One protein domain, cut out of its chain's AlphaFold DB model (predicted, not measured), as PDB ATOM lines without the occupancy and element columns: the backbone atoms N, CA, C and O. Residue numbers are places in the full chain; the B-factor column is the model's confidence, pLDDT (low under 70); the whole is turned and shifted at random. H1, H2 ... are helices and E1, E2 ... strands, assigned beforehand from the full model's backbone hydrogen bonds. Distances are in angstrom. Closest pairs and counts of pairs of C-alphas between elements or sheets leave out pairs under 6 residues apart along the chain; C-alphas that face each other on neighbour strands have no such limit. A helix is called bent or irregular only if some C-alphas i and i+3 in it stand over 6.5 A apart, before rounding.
ATOM      1  N   THR A   4       5.890  10.697  29.854       77.12
ATOM      2  CA  THR A   4       5.471  11.555  28.745       77.12
ATOM      3  C   THR A   4       4.317  12.458  29.153       77.12
ATOM      4  O   THR A   4       4.374  13.656  28.888       77.12
ATOM      5  N   LYS A   5       3.291  11.919  29.821       80.81
ATOM      6  CA  LYS A   5       2.148  12.721  30.278       80.81
ATOM      7  C   LYS A   5       2.559  13.776  31.298       80.81
ATOM      8  O   LYS A   5       2.217  14.940  31.109       80.81
ATOM      9  N   GLY A   6       3.334  13.398  32.317       84.00
ATOM     10  CA  GLY A   6       3.792  14.341  33.341       84.00
ATOM     11  C   GLY A   6       4.637  15.484  32.763       84.00
ATOM     12  O   GLY A   6       4.422  16.646  33.102       84.00
ATOM     13  N   LEU A   7       5.550  15.183  31.831       80.50
ATOM     14  CA  LEU A   7       6.345  16.212  31.148       80.50
ATOM     15  C   LEU A   7       5.524  17.110  30.241       80.50
ATOM     16  O   LEU A   7       5.752  18.317  30.222       80.50
ATOM     17  N   ASN A   8       4.614  16.529  29.460       82.50
ATOM     18  CA  ASN A   8       3.775  17.303  28.558       82.50
ATOM     19  C   ASN A   8       2.912  18.274  29.358       82.50
ATOM     20  O   ASN A   8       2.843  19.443  29.001       82.50
ATOM     21  N   ASN A   9       2.334  17.822  30.475       86.50
ATOM     22  CA  ASN A   9       1.557  18.689  31.353       86.50
ATOM     23  C   ASN A   9       2.410  19.840  31.913       86.50
ATOM     24  O   ASN A   9       2.043  21.003  31.777       86.50
ATOM     25  N   LEU A  10       3.600  19.538  32.445       85.69
ATOM     26  CA  LEU A  10       4.538  20.550  32.948       85.69
ATOM     27  C   LEU A  10       4.957  21.562  31.866       85.69
ATOM     28  O   LEU A  10       5.011  22.763  32.117       85.69
ATOM     29  N   THR A  11       5.233  21.074  30.656       81.75
ATOM     30  CA  THR A  11       5.636  21.899  29.509       81.75
ATOM     31  C   THR A  11       4.489  22.795  29.043       81.75
ATOM     32  O   THR A  11       4.711  23.965  28.738       81.75
ATOM     33  N   ASN A  12       3.260  22.275  29.015       85.38
ATOM     34  CA  ASN A  12       2.073  23.052  28.661       85.38
ATOM     35  C   ASN A  12       1.828  24.162  29.685       85.38
ATOM     36  O   ASN A  12       1.737  25.324  29.300       85.38
ATOM     37  N   LEU A  13       1.855  23.831  30.982       87.81
ATOM     38  CA  LEU A  13       1.727  24.818  32.056       87.81
ATOM     39  C   LEU A  13       2.776  25.930  31.945       87.81
ATOM     40  O   LEU A  13       2.454  27.092  32.179       87.81
ATOM     41  N   TYR A  14       4.013  25.599  31.566       85.50
ATOM     42  CA  TYR A  14       5.068  26.594  31.369       85.50
ATOM     43  C   TYR A  14       4.750  27.534  30.204       85.50
ATOM     44  O   TYR A  14       4.781  28.753  30.364       85.50
ATOM     45  N   ASN A  15       4.419  26.964  29.043       82.62
ATOM     46  CA  ASN A  15       4.201  27.724  27.814       82.62
ATOM     47  C   ASN A  15       2.936  28.592  27.865       82.62
ATOM     48  O   ASN A  15       2.900  29.649  27.244       82.62
ATOM     49  N   GLU A  16       1.899  28.151  28.576       87.50
ATOM     50  CA  GLU A  16       0.605  28.840  28.638       87.50
ATOM     51  C   GLU A  16       0.584  30.021  29.622       87.50
ATOM     52  O   GLU A  16      -0.311  30.857  29.535       87.50
ATOM     53  N   ASN A  17       1.552  30.111  30.544       82.69
ATOM     54  CA  ASN A  17       1.504  31.060  31.665       82.69
ATOM     55  C   ASN A  17       2.674  32.066  31.718       82.69
ATOM     56  O   ASN A  17       2.787  32.800  32.699       82.69
ATOM     57  N   ASP A  18       3.530  32.114  30.689       77.38
ATOM     58  CA  ASP A  18       4.678  33.043  30.579       77.38
ATOM     59  C   ASP A  18       5.565  33.079  31.845       77.38
ATOM     60  O   ASP A  18       5.991  34.127  32.339       77.38
ATOM     61  N   PHE A  19       5.801  31.906  32.440       81.81
ATOM     62  CA  PHE A  19       6.611  31.788  33.649       81.81
ATOM     63  C   PHE A  19       8.106  31.772  33.337       81.81
ATOM     64  O   PHE A  19       8.569  31.135  32.394       81.81
ATOM     65  N   GLU A  20       8.896  32.412  34.201       77.94
ATOM     66  CA  GLU A  20      10.358  32.373  34.094       77.94
ATOM     67  C   GLU A  20      10.868  30.974  34.490       77.94
ATOM     68  O   GLU A  20      11.602  30.306  33.750       77.94
ATOM     69  N   VAL A  21      10.400  30.495  35.646       78.69
ATOM     70  CA  VAL A  21      10.616  29.144  36.166       78.69
ATOM     71  C   VAL A  21       9.325  28.666  36.821       78.69
ATOM     72  O   VAL A  21       8.778  29.346  37.689       78.69
ATOM     73  N   ILE A  22       8.871  27.467  36.466       86.06
ATOM     74  CA  ILE A  22       7.862  26.760  37.254       86.06
ATOM     75  C   ILE A  22       8.546  26.151  38.463       86.06
ATOM     76  O   ILE A  22       9.480  25.358  38.315       86.06
ATOM     77  N   ARG A  23       8.035  26.459  39.654       88.75
ATOM     78  CA  ARG A  23       8.363  25.728  40.873       88.75
ATOM     79  C   ARG A  23       7.153  24.942  41.360       88.75
ATOM     80  O   ARG A  23       6.095  25.516  41.591       88.75
ATOM     81  N   TYR A  24       7.348  23.649  41.592       90.38
ATOM     82  CA  TYR A  24       6.359  22.772  42.215       90.38
ATOM     83  C   TYR A  24       6.917  22.198  43.518       90.38
ATOM     84  O   TYR A  24       7.968  21.553  43.528       90.38
ATOM     85  N   ASN A  25       6.235  22.456  44.634       90.12
ATOM     86  CA  ASN A  25       6.640  21.976  45.953       90.12
ATOM     87  C   ASN A  25       5.932  20.661  46.286       90.12
ATOM     88  O   ASN A  25       4.718  20.545  46.157       90.12
ATOM     89  N   LEU A  26       6.690  19.682  46.773       91.25
ATOM     90  CA  LEU A  26       6.164  18.398  47.222       91.25
ATOM     91  C   LEU A  26       6.918  17.881  48.450       91.25
ATOM     92  O   LEU A  26       7.994  18.362  48.803       91.25
ATOM     93  N   VAL A  27       6.341  16.881  49.109       88.94
ATOM     94  CA  VAL A  27       6.977  16.166  50.219       88.94
ATOM     95  C   VAL A  27       7.189  14.719  49.798       88.94
ATOM     96  O   VAL A  27       6.254  14.068  49.341       88.94
ATOM     97  N   TYR A  28       8.408  14.216  49.974       87.06
ATOM     98  CA  TYR A  28       8.765  12.829  49.698       87.06
ATOM     99  C   TYR A  28       9.536  12.247  50.883       87.06
ATOM    100  O   TYR A  28      10.531  12.825  51.307       87.06
ATOM    101  N   ASN A  29       9.063  11.127  51.444       85.38
ATOM    102  CA  ASN A  29       9.648  10.487  52.635       85.38
ATOM    103  C   ASN A  29       9.939  11.475  53.784       85.38
ATOM    104  O   ASN A  29      11.011  11.450  54.377       85.38
ATOM    105  N   SER A  30       8.987  12.368  54.079       85.88
ATOM    106  CA  SER A  30       9.102  13.440  55.089       85.88
ATOM    107  C   SER A  30      10.091  14.566  54.759       85.88
ATOM    108  O   SER A  30      10.192  15.527  55.520       85.88
ATOM    109  N   TYR A  31      10.761  14.517  53.607       84.12
ATOM    110  CA  TYR A  31      11.636  15.584  53.138       84.12
ATOM    111  C   TYR A  31      10.890  16.545  52.223       84.12
ATOM    112  O   TYR A  31      10.209  16.149  51.269       84.12
ATOM    113  N   LYS A  32      11.057  17.841  52.489       86.62
ATOM    114  CA  LYS A  32      10.614  18.881  51.561       86.62
ATOM    115  C   LYS A  32      11.413  18.748  50.272       86.62
ATOM    116  O   LYS A  32      12.622  18.516  50.298       86.62
ATOM    117  N   THR A  33      10.720  18.892  49.157       85.00
ATOM    118  CA  THR A  33      11.283  18.796  47.818       85.00
ATOM    119  C   THR A  33      10.675  19.887  46.946       85.00
ATOM    120  O   THR A  33       9.497  20.218  47.079       85.00
ATOM    121  N   SER A  34      11.465  20.461  46.050       85.50
ATOM    122  CA  SER A  34      10.967  21.404  45.051       85.50
ATOM    123  C   SER A  34      11.475  21.001  43.674       85.50
ATOM    124  O   SER A  34      12.683  20.900  43.476       85.50
ATOM    125  N   LEU A  35      10.560  20.788  42.735       87.31
ATOM    126  CA  LEU A  35      10.874  20.687  41.319       87.31
ATOM    127  C   LEU A  35      10.976  22.094  40.735       87.31
ATOM    128  O   LEU A  35      10.102  22.922  40.991       87.31
ATOM    129  N   TYR A  36      11.999  22.330  39.924       81.44
ATOM    130  CA  TYR A  36      12.144  23.535  39.123       81.44
ATOM    131  C   TYR A  36      12.246  23.155  37.654       81.44
ATOM    132  O   TYR A  36      13.014  22.258  37.297       81.44
ATOM    133  N   TYR A  37      11.482  23.852  36.820       81.19
ATOM    134  CA  TYR A  37      11.472  23.671  35.376       81.19
ATOM    135  C   TYR A  37      11.533  25.021  34.669       81.19
ATOM    136  O   TYR A  37      10.779  25.938  34.997       81.19
ATOM    137  N   THR A  38      12.423  25.136  33.686       73.81
ATOM    138  CA  THR A  38      12.537  26.315  32.825       73.81
ATOM    139  C   THR A  38      12.967  25.921  31.411       73.81
ATOM    140  O   THR A  38      13.541  24.850  31.195       73.81
ATOM    141  N   SER A  39      12.688  26.791  30.438       66.31
ATOM    142  CA  SER A  39      13.165  26.650  29.056       66.31
ATOM    143  C   SER A  39      14.011  27.835  28.563       66.31
ATOM    144  O   SER A  39      14.350  27.910  27.380       66.31
ATOM    145  N   ILE A  40      14.392  28.745  29.467       58.50
ATOM    146  CA  ILE A  40      15.145  29.969  29.156       58.50
ATOM    147  C   ILE A  40      16.529  29.653  28.549       58.50
ATOM    148  O   ILE A  40      17.184  28.670  28.905       58.50
ATOM    149  N   ASN A  41      16.985  30.505  27.619       48.53
ATOM    150  CA  ASN A  41      18.328  30.496  27.010       48.53
ATOM    151  C   ASN A  41      18.736  29.191  26.299       48.53
ATOM    152  O   ASN A  41      19.899  28.802  26.310       48.53
ATOM    153  N   GLY A  42      17.789  28.486  25.671       43.31
ATOM    154  CA  GLY A  42      18.090  27.224  24.981       43.31
ATOM    155  C   GLY A  42      18.297  26.036  25.929       43.31
ATOM    156  O   GLY A  42      18.532  24.924  25.461       43.31
ATOM    157  N   SER A  43      18.101  26.234  27.238       47.28
ATOM    158  CA  SER A  43      18.150  25.208  28.292       47.28
ATOM    159  C   SER A  43      16.863  24.380  28.372       47.28
ATOM    160  O   SER A  43      16.481  23.919  29.447       47.28
ATOM    161  N   GLY A  44      16.156  24.224  27.248       44.09
ATOM    162  CA  GLY A  44      14.885  23.514  27.192       44.09
ATOM    163  C   GLY A  44      15.014  22.149  27.861       44.09
ATOM    164  O   GLY A  44      15.749  21.300  27.357       44.09
ATOM    165  N   HIS A  45      14.256  21.957  28.945       50.66
ATOM    166  CA  HIS A  45      14.186  20.753  29.785       50.66
ATOM    167  C   HIS A  45      15.260  20.598  30.875       50.66
ATOM    168  O   HIS A  45      15.406  19.495  31.405       50.66
ATOM    169  N   GLN A  46      15.956  21.665  31.287       59.25
ATOM    170  CA  GLN A  46      16.675  21.619  32.564       59.25
ATOM    171  C   GLN A  46      15.668  21.479  33.706       59.25
ATOM    172  O   GLN A  46      14.950  22.412  34.069       59.25
ATOM    173  N   THR A  47      15.596  20.259  34.231       66.69
ATOM    174  CA  THR A  47      14.723  19.915  35.339       66.69
ATOM    175  C   THR A  47      15.596  19.663  36.553       66.69
ATOM    176  O   THR A  47      16.473  18.796  36.546       66.69
ATOM    177  N   HIS A  48      15.371  20.451  37.597       74.12
ATOM    178  CA  HIS A  48      16.116  20.325  38.839       74.12
ATOM    179  C   HIS A  48      15.186  19.901  39.958       74.12
ATOM    180  O   HIS A  48      14.075  20.416  40.095       74.12
ATOM    181  N   VAL A  49      15.671  19.010  40.811       75.81
ATOM    182  CA  VAL A  49      15.040  18.710  42.088       75.81
ATOM    183  C   VAL A  49      15.898  19.278  43.197       75.81
ATOM    184  O   VAL A  49      17.083  18.977  43.298       75.81
ATOM    185  N   LYS A  50      15.294  20.088  44.054       77.19
ATOM    186  CA  LYS A  50      15.917  20.565  45.280       77.19
ATOM    187  C   LYS A  50      15.396  19.775  46.466       77.19
ATOM    188  O   LYS A  50      14.190  19.776  46.708       77.19
ATOM    189  N   PHE A  51      16.301  19.174  47.222       75.19
ATOM    190  CA  PHE A  51      16.002  18.451  48.452       75.19
ATOM    191  C   PHE A  51      16.476  19.233  49.671       75.19
ATOM    192  O   PHE A  51      17.514  19.894  49.626       75.19
ATOM    193  N   TYR A  52      15.723  19.129  50.763       76.75
ATOM    194  CA  TYR A  52      16.055  19.740  52.047       76.75
ATOM    195  C   TYR A  52      16.346  18.629  53.058       76.75
ATOM    196  O   TYR A  52      15.413  17.962  53.499       76.75
ATOM    197  N   ILE A  53      17.617  18.415  53.408       74.00
ATOM    198  CA  ILE A  53      18.073  17.332  54.297       74.00
ATOM    199  C   ILE A  53      18.954  17.935  55.393       74.00
ATOM    200  O   ILE A  53      20.003  18.507  55.090       74.00
ATOM    201  N   ASN A  54      18.564  17.773  56.662       69.75
ATOM    202  CA  ASN A  54      19.316  18.249  57.835       69.75
ATOM    203  C   ASN A  54      19.784  19.710  57.674       69.75
ATOM    204  O   ASN A  54      20.981  19.985  57.696       69.75
ATOM    205  N   ASP A  55      18.836  20.608  57.387       70.44
ATOM    206  CA  ASP A  55      19.025  22.049  57.114       70.44
ATOM    207  C   ASP A  55      19.841  22.407  55.863       70.44
ATOM    208  O   ASP A  55      19.965  23.578  55.500       70.44
ATOM    209  N   ASN A  56      20.342  21.407  55.142       69.81
ATOM    210  CA  ASN A  56      21.073  21.597  53.901       69.81
ATOM    211  C   ASN A  56      20.147  21.496  52.698       69.81
ATOM    212  O   ASN A  56      19.172  20.743  52.686       69.81
ATOM    213  N   GLN A  57      20.499  22.246  51.663       71.81
ATOM    214  CA  GLN A  57      19.780  22.277  50.402       71.81
ATOM    215  C   GLN A  57      20.668  21.673  49.321       71.81
ATOM    216  O   GLN A  57      21.763  22.181  49.081       71.81
ATOM    217  N   TYR A  58      20.175  20.619  48.675       72.25
ATOM    218  CA  TYR A  58      20.877  19.880  47.628       72.25
ATOM    219  C   TYR A  58      20.124  20.013  46.314       72.25
ATOM    220  O   TYR A  58      18.915  19.796  46.286       72.25
ATOM    221  N   LEU A  59      20.826  20.368  45.240       72.56
ATOM    222  CA  LEU A  59      20.250  20.502  43.906       72.56
ATOM    223  C   LEU A  59      20.693  19.324  43.040       72.56
ATOM    224  O   LEU A  59      21.882  19.142  42.811       72.56
ATOM    225  N   LEU A  60      19.730  18.537  42.572       74.12
ATOM    226  CA  LEU A  60      19.929  17.414  41.671       74.12
ATOM    227  C   LEU A  60      19.372  17.775  40.297       74.12
ATOM    228  O   LEU A  60      18.156  17.834  40.109       74.12
ATOM    229  N   SER A  61      20.260  17.986  39.336       72.25
ATOM    230  CA  SER A  61      19.876  18.041  37.927       72.25
ATOM    231  C   SER A  61      19.578  16.632  37.416       72.25
ATOM    232  O   SER A  61      20.216  15.659  37.831       72.25
ATOM    233  N   PHE A  62      18.641  16.515  36.484       70.88
ATOM    234  CA  PHE A  62      18.429  15.290  35.723       70.88
ATOM    235  C   PHE A  62      17.974  15.624  34.308       70.88
ATOM    236  O   PHE A  62      17.349  16.662  34.079       70.88
ATOM    237  N   ASP A  63      18.285  14.740  33.369       68.25
ATOM    238  CA  ASP A  63      17.764  14.813  32.010       68.25
ATOM    239  C   ASP A  63      16.744  13.706  31.740       68.25
ATOM    240  O   ASP A  63      16.529  12.789  32.545       68.25
ATOM    241  N   ILE A  64      16.070  13.847  30.600       70.38
ATOM    242  CA  ILE A  64      15.174  12.829  30.082       70.38
ATOM    243  C   ILE A  64      15.532  12.574  28.630       70.38
ATOM    244  O   ILE A  64      15.243  13.391  27.754       70.38
ATOM    245  N   GLU A  65      16.129  11.420  28.384       65.69
ATOM    246  CA  GLU A  65      16.509  10.966  27.056       65.69
ATOM    247  C   GLU A  65      15.393  10.125  26.436       65.69
ATOM    248  O   GLU A  65      14.633   9.442  27.130       65.69
ATOM    249  N   ILE A  66      15.294  10.165  25.108       62.88
ATOM    250  CA  ILE A  66      14.404   9.291  24.341       62.88
ATOM    251  C   ILE A  66      15.278   8.287  23.601       62.88
ATOM    252  O   ILE A  66      15.987   8.653  22.669       62.88
ATOM    253  N   ASP A  67      15.174   7.022  23.989       60.69
ATOM    254  CA  ASP A  67      15.865   5.906  23.350       60.69
ATOM    255  C   ASP A  67      14.826   4.875  22.899       60.69
ATOM    256  O   ASP A  67      14.090   4.332  23.720       60.69
ATOM    257  N   ASN A  68      14.711   4.636  21.588       68.25
ATOM    258  CA  ASN A  68      13.734   3.708  21.000       68.25
ATOM    259  C   ASN A  68      12.280   3.935  21.470       68.25
ATOM    260  O   ASN A  68      11.570   2.993  21.815       68.25
ATOM    261  N   ASN A  69      11.832   5.197  21.500       65.38
ATOM    262  CA  ASN A  69      10.531   5.637  22.042       65.38
ATOM    263  C   ASN A  69      10.328   5.390  23.548       65.38
ATOM    264  O   ASN A  69       9.249   5.663  24.076       65.38
ATOM    265  N   ILE A  70      11.354   4.930  24.262       64.19
ATOM    266  CA  ILE A  70      11.353   4.793  25.714       64.19
ATOM    267  C   ILE A  70      12.003   6.043  26.297       64.19
ATOM    268  O   ILE A  70      13.143   6.380  25.980       64.19
ATOM    269  N   ARG A  71      11.275   6.735  27.172       69.31
ATOM    270  CA  ARG A  71      11.839   7.838  27.950       69.31
ATOM    271  C   ARG A  71      12.626   7.282  29.130       69.31
ATOM    272  O   ARG A  71      12.072   6.533  29.935       69.31
ATOM    273  N   LYS A  72      13.893   7.665  29.238       70.00
ATOM    274  CA  LYS A  72      14.786   7.342  30.354       70.00
ATOM    275  C   LYS A  72      15.052   8.608  31.151       70.00
ATOM    276  O   LYS A  72      15.150   9.674  30.565       70.00
ATOM    277  N   ILE A  73      15.129   8.490  32.471       73.06
ATOM    278  CA  ILE A  73      15.487   9.598  33.360       73.06
ATOM    279  C   ILE A  73      16.925   9.357  33.798       73.06
ATOM    280  O   ILE A  73      17.171   8.339  34.452       73.06
ATOM    281  N   ASN A  74      17.842  10.273  33.490       68.19
ATOM    282  CA  ASN A  74      19.223  10.164  33.949       68.19
ATOM    283  C   ASN A  74      19.515  11.269  34.973       68.19
ATOM    284  O   ASN A  74      19.788  12.418  34.618       68.19
ATOM    285  N   PRO A  75      19.415  10.958  36.279       69.88
ATOM    286  CA  PRO A  75      19.818  11.884  37.322       69.88
ATOM    287  C   PRO A  75      21.337  11.997  37.392       69.88
ATOM    288  O   PRO A  75      22.053  10.994  37.422       69.88
ATOM    289  N   TYR A  76      21.827  13.228  37.513       66.50
ATOM    290  CA  TYR A  76      23.249  13.487  37.653       66.50
ATOM    291  C   TYR A  76      23.668  13.363  39.123       66.50
ATOM    292  O   TYR A  76      23.558  14.312  39.896       66.50
ATOM    293  N   LEU A  77      24.139  12.177  39.518       62.72
ATOM    294  CA  LEU A  77      24.444  11.845  40.916       62.72
ATOM    295  C   LEU A  77      25.926  11.974  41.280       62.72
ATOM    296  O   LEU A  77      26.247  12.575  42.306       62.72
ATOM    297  N   GLY A  78      26.820  11.427  40.451       58.88
ATOM    298  CA  GLY A  78      28.257  11.345  40.747       58.88
ATOM    299  C   GLY A  78      28.560  10.799  42.153       58.88
ATOM    300  O   GLY A  78      27.794  10.008  42.710       58.88
ATOM    301  N   ASP A  79      29.643  11.287  42.760       55.25
ATOM    302  CA  ASP A  79      30.070  10.930  44.129       55.25
ATOM    303  C   ASP A  79      29.112  11.436  45.226       55.25
ATOM    304  O   ASP A  79      29.179  11.045  46.393       55.25
ATOM    305  N   ASN A  80      28.162  12.283  44.840       59.56
ATOM    306  CA  ASN A  80      27.236  12.961  45.736       59.56
ATOM    307  C   ASN A  80      25.970  12.146  46.020       59.56
ATOM    308  O   ASN A  80      25.086  12.596  46.750       59.56
ATOM    309  N   TYR A  81      25.898  10.916  45.503       67.50
ATOM    310  CA  TYR A  81      24.856   9.947  45.831       67.50
ATOM    311  C   TYR A  81      24.652   9.793  47.349       67.50
ATOM    312  O   TYR A  81      23.518   9.735  47.821       67.50
ATOM    313  N   SER A  82      25.745   9.790  48.120       68.38
ATOM    314  CA  SER A  82      25.723   9.675  49.585       68.38
ATOM    315  C   SER A  82      25.014  10.842  50.287       68.38
ATOM    316  O   SER A  82      24.455  10.664  51.370       68.38
ATOM    317  N   LEU A  83      24.985  12.026  49.667       70.81
ATOM    318  CA  LEU A  83      24.352  13.222  50.230       70.81
ATOM    319  C   LEU A  83      22.829  13.157  50.130       70.81
ATOM    320  O   LEU A  83      22.129  13.657  51.007       70.81
ATOM    321  N   ILE A  84      22.320  12.522  49.073       72.62
ATOM    322  CA  ILE A  84      20.882  12.392  48.830       72.62
ATOM    323  C   ILE A  84      20.330  11.019  49.224       72.62
ATOM    324  O   ILE A  84      19.116  10.845  49.291       72.62
ATOM    325  N   SER A  85      21.192  10.047  49.541       72.69
ATOM    326  CA  SER A  85      20.755   8.721  49.973       72.69
ATOM    327  C   SER A  85      19.865   8.670  51.220       72.69
ATOM    328  O   SER A  85      19.056   7.745  51.295       72.69
ATOM    329  N   PRO A  86      19.905   9.642  52.159       75.94
ATOM    330  CA  PRO A  86      18.931   9.705  53.253       75.94
ATOM    331  C   PRO A  86      17.466   9.859  52.809       75.94
ATOM    332  O   PRO A  86      16.568   9.663  53.625       75.94
ATOM    333  N   LEU A  87      17.212  10.217  51.544       72.25
ATOM    334  CA  LEU A  87      15.866  10.325  50.971       72.25
ATOM    335  C   LEU A  87      15.260   8.969  50.593       72.25
ATOM    336  O   LEU A  87      14.047   8.885  50.401       72.25
ATOM    337  N   PHE A  88      16.074   7.923  50.426       72.75
ATOM    338  CA  PHE A  88      15.596   6.596  50.035       72.75
ATOM    339  C   PHE A  88      14.884   5.922  51.206       72.75
ATOM    340  O   PHE A  88      15.280   6.097  52.361       72.75
ATOM    341  N   LYS A  89      13.825   5.142  50.940       65.88
ATOM    342  CA  LYS A  89      13.217   4.352  52.020       65.88
ATOM    343  C   LYS A  89      14.220   3.315  52.523       65.88
ATOM    344  O   LYS A  89      15.130   2.905  51.802       65.88
ATOM    345  N   ALA A  90      14.041   2.858  53.760       60.50
ATOM    346  CA  ALA A  90      14.881   1.814  54.336       60.50
ATOM    347  C   ALA A  90      14.918   0.575  53.417       60.50
ATOM    348  O   ALA A  90      13.880  -0.006  53.108       60.50
ATOM    349  N   GLY A  91      16.119   0.194  52.970       58.72
ATOM    350  CA  GLY A  91      16.338  -0.922  52.042       58.72
ATOM    351  C   GLY A  91      16.347  -0.548  50.553       58.72
ATOM    352  O   GLY A  91      16.734  -1.377  49.731       58.72
ATOM    353  N   GLU A  92      15.996   0.685  50.186       62.59
ATOM    354  CA  GLU A  92      16.090   1.175  48.810       62.59
ATOM    355  C   GLU A  92      17.489   1.742  48.508       62.59
ATOM    356  O   GLU A  92      18.137   2.368  49.347       62.59
ATOM    357  N   LYS A  93      17.962   1.526  47.274       64.31
ATOM    358  CA  LYS A  93      19.226   2.079  46.744       64.31
ATOM    359  C   LYS A  93      19.027   2.766  45.389       64.31
ATOM    360  O   LYS A  93      19.894   2.715  44.522       64.31
ATOM    361  N   SER A  94      17.834   3.300  45.142       72.50
ATOM    362  CA  SER A  94      17.469   3.849  43.836       72.50
ATOM    363  C   SER A  94      16.556   5.057  43.978       72.50
ATOM    364  O   SER A  94      15.650   5.059  44.803       72.50
ATOM    365  N   LEU A  95      16.746   6.046  43.101       75.19
ATOM    366  CA  LEU A  95      15.827   7.173  42.916       75.19
ATOM    367  C   LEU A  95      14.562   6.807  42.132       75.19
ATOM    368  O   LEU A  95      13.676   7.647  41.988       75.19
ATOM    369  N   LYS A  96      14.453   5.580  41.609       78.50
ATOM    370  CA  LYS A  96      13.288   5.152  40.828       78.50
ATOM    371  C   LYS A  96      11.956   5.427  41.552       78.50
ATOM    372  O   LYS A  96      11.108   6.067  40.934       78.50
ATOM    373  N   PRO A  97      11.769   5.063  42.837       81.38
ATOM    374  CA  PRO A  97      10.507   5.318  43.535       81.38
ATOM    375  C   PRO A  97      10.210   6.815  43.710       81.38
ATOM    376  O   PRO A  97       9.050   7.223  43.712       81.38
ATOM    377  N   PHE A  98      11.249   7.646  43.837       85.31
ATOM    378  CA  PHE A  98      11.100   9.098  43.866       85.31
ATOM    379  C   PHE A  98      10.586   9.627  42.523       85.31
ATOM    380  O   PHE A  98       9.593  10.351  42.494       85.31
ATOM    381  N   PHE A  99      11.213   9.243  41.407       83.75
ATOM    382  CA  PHE A  99      10.786   9.699  40.085       83.75
ATOM    383  C   PHE A  99       9.399   9.176  39.708       83.75
ATOM    384  O   PHE A  99       8.599   9.929  39.159       83.75
ATOM    385  N   GLU A 100       9.065   7.937  40.074       85.00
ATOM    386  CA  GLU A 100       7.708   7.402  39.922       85.00
ATOM    387  C   GLU A 100       6.679   8.247  40.672       85.00
ATOM    388  O   GLU A 100       5.639   8.595  40.108       85.00
ATOM    389  N   HIS A 101       6.985   8.644  41.908       88.75
ATOM    390  CA  HIS A 101       6.126   9.533  42.679       88.75
ATOM    391  C   HIS A 101       6.002  10.922  42.036       88.75
ATOM    392  O   HIS A 101       4.891  11.428  41.876       88.75
ATOM    393  N   LEU A 102       7.130  11.520  41.642       88.81
ATOM    394  CA  LEU A 102       7.183  12.841  41.023       88.81
ATOM    395  C   LEU A 102       6.341  12.887  39.745       88.81
ATOM    396  O   LEU A 102       5.441  13.713  39.645       88.81
ATOM    397  N   PHE A 103       6.587  11.990  38.789       88.12
ATOM    398  CA  PHE A 103       5.890  12.024  37.503       88.12
ATOM    399  C   PHE A 103       4.407  11.687  37.624       88.12
ATOM    400  O   PHE A 103       3.605  12.331  36.959       88.12
ATOM    401  N   THR A 104       4.023  10.794  38.542       90.06
ATOM    402  CA  THR A 104       2.601  10.554  38.846       90.06
ATOM    403  C   THR A 104       1.915  11.824  39.359       90.06
ATOM    404  O   THR A 104       0.773  12.096  39.009       90.06
ATOM    405  N   LYS A 105       2.597  12.637  40.177       91.31
ATOM    406  CA  LYS A 105       2.058  13.936  40.607       91.31
ATOM    407  C   LYS A 105       1.966  14.916  39.441       91.31
ATOM    408  O   LYS A 105       0.931  15.553  39.287       91.31
ATOM    409  N   LEU A 106       3.008  15.000  38.612       89.88
ATOM    410  CA  LEU A 106       3.058  15.912  37.465       89.88
ATOM    411  C   LEU A 106       1.972  15.645  36.416       89.88
ATOM    412  O   LEU A 106       1.569  16.568  35.719       89.88
ATOM    413  N   GLU A 107       1.455  14.420  36.320       89.88
ATOM    414  CA  GLU A 107       0.301  14.105  35.462       89.88
ATOM    415  C   GLU A 107      -0.971  14.885  35.849       89.88
ATOM    416  O   GLU A 107      -1.848  15.067  35.008       89.88
ATOM    417  N   HIS A 108      -1.071  15.361  37.095       89.31
ATOM    418  CA  HIS A 108      -2.282  15.978  37.646       89.31
ATOM    419  C   HIS A 108      -2.079  17.392  38.199       89.31
ATOM    420  O   HIS A 108      -3.029  17.962  38.731       89.31
ATOM    421  N   ILE A 109      -0.867  17.956  38.113       90.44
ATOM    422  CA  ILE A 109      -0.631  19.329  38.578       90.44
ATOM    423  C   ILE A 109      -1.389  20.340  37.717       90.44
ATOM    424  O   ILE A 109      -1.555  20.157  36.509       90.44
ATOM    425  N   THR A 110      -1.801  21.430  38.349       91.19
ATOM    426  CA  THR A 110      -2.484  22.566  37.732       91.19
ATOM    427  C   THR A 110      -1.737  23.867  38.017       91.19
ATOM    428  O   THR A 110      -0.790  23.898  38.803       91.19
ATOM    429  N   VAL A 111      -2.175  24.970  37.402       88.75
ATOM    430  CA  VAL A 111      -1.556  26.288  37.612       88.75
ATOM    431  C   VAL A 111      -1.600  26.751  39.078       88.75
ATOM    432  O   VAL A 111      -0.691  27.437  39.528       88.75
ATOM    433  N   SER A 112      -2.610  26.349  39.859       91.12
ATOM    434  CA  SER A 112      -2.697  26.706  41.284       91.12
ATOM    435  C   SER A 112      -1.690  25.968  42.164       91.12
ATOM    436  O   SER A 112      -1.431  26.400  43.284       91.12
ATOM    437  N   ASP A 113      -1.126  24.863  41.669       89.94
ATOM    438  CA  ASP A 113      -0.134  24.065  42.394       89.94
ATOM    439  C   ASP A 113       1.298  24.575  42.179       89.94
ATOM    440  O   ASP A 113       2.233  24.105  42.836       89.94
ATOM    441  N   ILE A 114       1.489  25.509  41.241       89.44
ATOM    442  CA  ILE A 114       2.800  25.993  40.817       89.44
ATOM    443  C   ILE A 114       3.023  27.454  41.192       89.44
ATOM    444  O   ILE A 114       2.129  28.294  41.167       89.44
ATOM    445  N   GLU A 115       4.269  27.763  41.530       87.06
ATOM    446  CA  GLU A 115       4.729  29.117  41.805       87.06
ATOM    447  C   GLU A 115       5.527  29.629  40.602       87.06
ATOM    448  O   GLU A 115       6.439  28.943  40.127       87.06
ATOM    449  N   ASN A 116       5.246  30.858  40.152       83.00
ATOM    450  CA  ASN A 116       6.167  31.573  39.269       83.00
ATOM    451  C   ASN A 116       7.404  31.971  40.077       83.00
ATOM    452  O   ASN A 116       7.354  32.851  40.945       83.00
ATOM    453  N   TYR A 117       8.512  31.293  39.818       79.69
ATOM    454  CA  TYR A 117       9.752  31.484  40.542       79.69
ATOM    455  C   TYR A 117      10.739  32.265  39.679       79.69
ATOM    456  O   TYR A 117      10.963  31.947  38.516       79.69
ATOM    457  N   LYS A 118      11.370  33.292  40.253       76.31
ATOM    458  CA  LYS A 118      12.424  34.028  39.543       76.31
ATOM    459  C   LYS A 118      13.677  33.166  39.463       76.31
ATOM    460  O   LYS A 118      14.151  32.700  40.503       76.31
ATOM    461  N   TYR A 119      14.259  33.016  38.276       67.50
ATOM    462  CA  TYR A 119      15.437  32.173  38.060       67.50
ATOM    463  C   TYR A 119      16.608  32.615  38.943       67.50
ATOM    464  O   TYR A 119      17.283  31.795  39.567       67.50
ATOM    465  N   SER A 120      16.792  33.929  39.107       66.12
ATOM    466  CA  SER A 120      17.807  34.527  39.992       66.12
ATOM    467  C   SER A 120      17.777  34.012  41.441       66.12
ATOM    468  O   SER A 120      18.808  33.995  42.112       66.12
ATOM    469  N   LYS A 121      16.626  33.539  41.934       65.00
ATOM    470  CA  LYS A 121      16.470  33.016  43.298       65.00
ATOM    471  C   LYS A 121      16.830  31.536  43.440       65.00
ATOM    472  O   LYS A 121      16.784  31.018  44.557       65.00
ATOM    473  N   LEU A 122      17.177  30.832  42.361       64.12
ATOM    474  CA  LEU A 122      17.569  29.418  42.433       64.12
ATOM    475  C   LEU A 122      18.853  29.216  43.251       64.12
ATOM    476  O   LEU A 122      19.045  28.144  43.807       64.12
TER     477      LEU A 122
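AT A GLANCE: This is residues 4 to 122 of the 190 residues of an uncharacterized protein of Erysipelatoclostridium ramosum (UniProt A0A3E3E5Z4). A strongly twisted sheet of six antiparallel strands has three helices over one face: H1 and H3 pack on each other at one corner, and H2 sits separately over parts of E3 and E4. The long strand E4 runs past E3 and folds back into E5, a hairpin that extends the sheet at one edge, while the short E6 makes the other edge and leads to the small helix H4. The printed part has 119 residues with four named helices and six named strands, in the order H1 E1 E2 E3 E4 E5 H2 H3 E6 H4, and its class is mixed, helices and strands. The strands lie side by side as E5, E4, E3, E2, E1, E6. The whole is compact, with a radius of gyration of the C-alphas of 14.2 A, and its C-alphas span 40 by 38 by 26 A.

IN THESE COORDINATES: E4, the longest strand, is residues 56 to 67 and measures 34.7 A from first to last C-alpha, with C-alpha 56 at (21.073, 21.597, 53.901) and C-alpha 67 at (15.865, 5.906, 23.350). E3 is residues 46 to 53, 22.2 A long; E2 is residues 31 to 38, 23.0 A; E1 is residues 21 to 28, 21.3 A. E5 is residues 70 to 75, 16.0 A, and E6 is residues 114 to 117. H1, residues 4 to 16, is the longest helix by residues, 18.0 A long, and begins at C-alpha 4 at (5.471, 11.555, 28.745). H2 is residues 78 to 87 and H3 is residues 96 to 106. H4, residues 119 to 122, ends at C-alpha 122 at (17.569, 29.418, 42.433).

HOW THE PARTS SIT: E1, E2, E3, E4 and E5 form a meander, each strand the antiparallel neighbour of the one before, and each step is a hairpin. In E1 and E2, N 24 and O 35 are 2.9 A apart, within hydrogen-bond range. In E2 and E3, N 36 and O 48 are 2.8 A apart. E4 is staggered: its residues 56 to 62 pair with E3, where N 51 and O 58 are 2.8 A apart, and its residues 62 to 67 pair with E5, where N 65 and O 72 are 3.0 A apart. E6 is antiparallel to E1, at 128 degrees between directions, with N 115 and O 23 2.9 A apart. H1, H2 and H3 are on one face of the sheet, an arrangement of two layers. H1 has a height over the sheet of 7.0 A and lies over none of the strands, but only just, with 2 of its C-alphas falling on E2. H2 has a height of 9.4 A and lies over E4 and, only just, E3, with 3 of its C-alphas falling on E3; it runs across the strands, at 70 degrees to E4 on the local plane. H3 is on the sheet too; its closest C-alphas to E1 are those of Phe 98 and Tyr 28, 7.3 A apart. With its residues 5 to 10 alone H1 touches H3, the same way at a steep tilt of 44 degrees, and the closest C-alphas are those of Gly 6 and Leu 106, 4.5 A apart. H2 is apart from H1, H3 and H4. H4 only grazes the sheet. In H1 and H3 every O i to N i+4 pair is within hydrogen-bond range; H2 is irregular, C-alphas 83 and 86 being 7.1 A apart, with 1 of 6 such pairs and 4 of 7 O i to N i+3 pairs, and H4 is too short for an O i to N i+4 pair.

THE WHOLE: The two C-alphas farthest apart are those of Asp 18 and Gly 91, 41.8 A. The printed part, residues 4 to 122, has no cut, and no link between named elements is long. The mean pLDDT of the printed part is 75.6; 37 residues are under 70, among them residues 39 to 47, 65 to 71, 74 to 82 and 119 to 122.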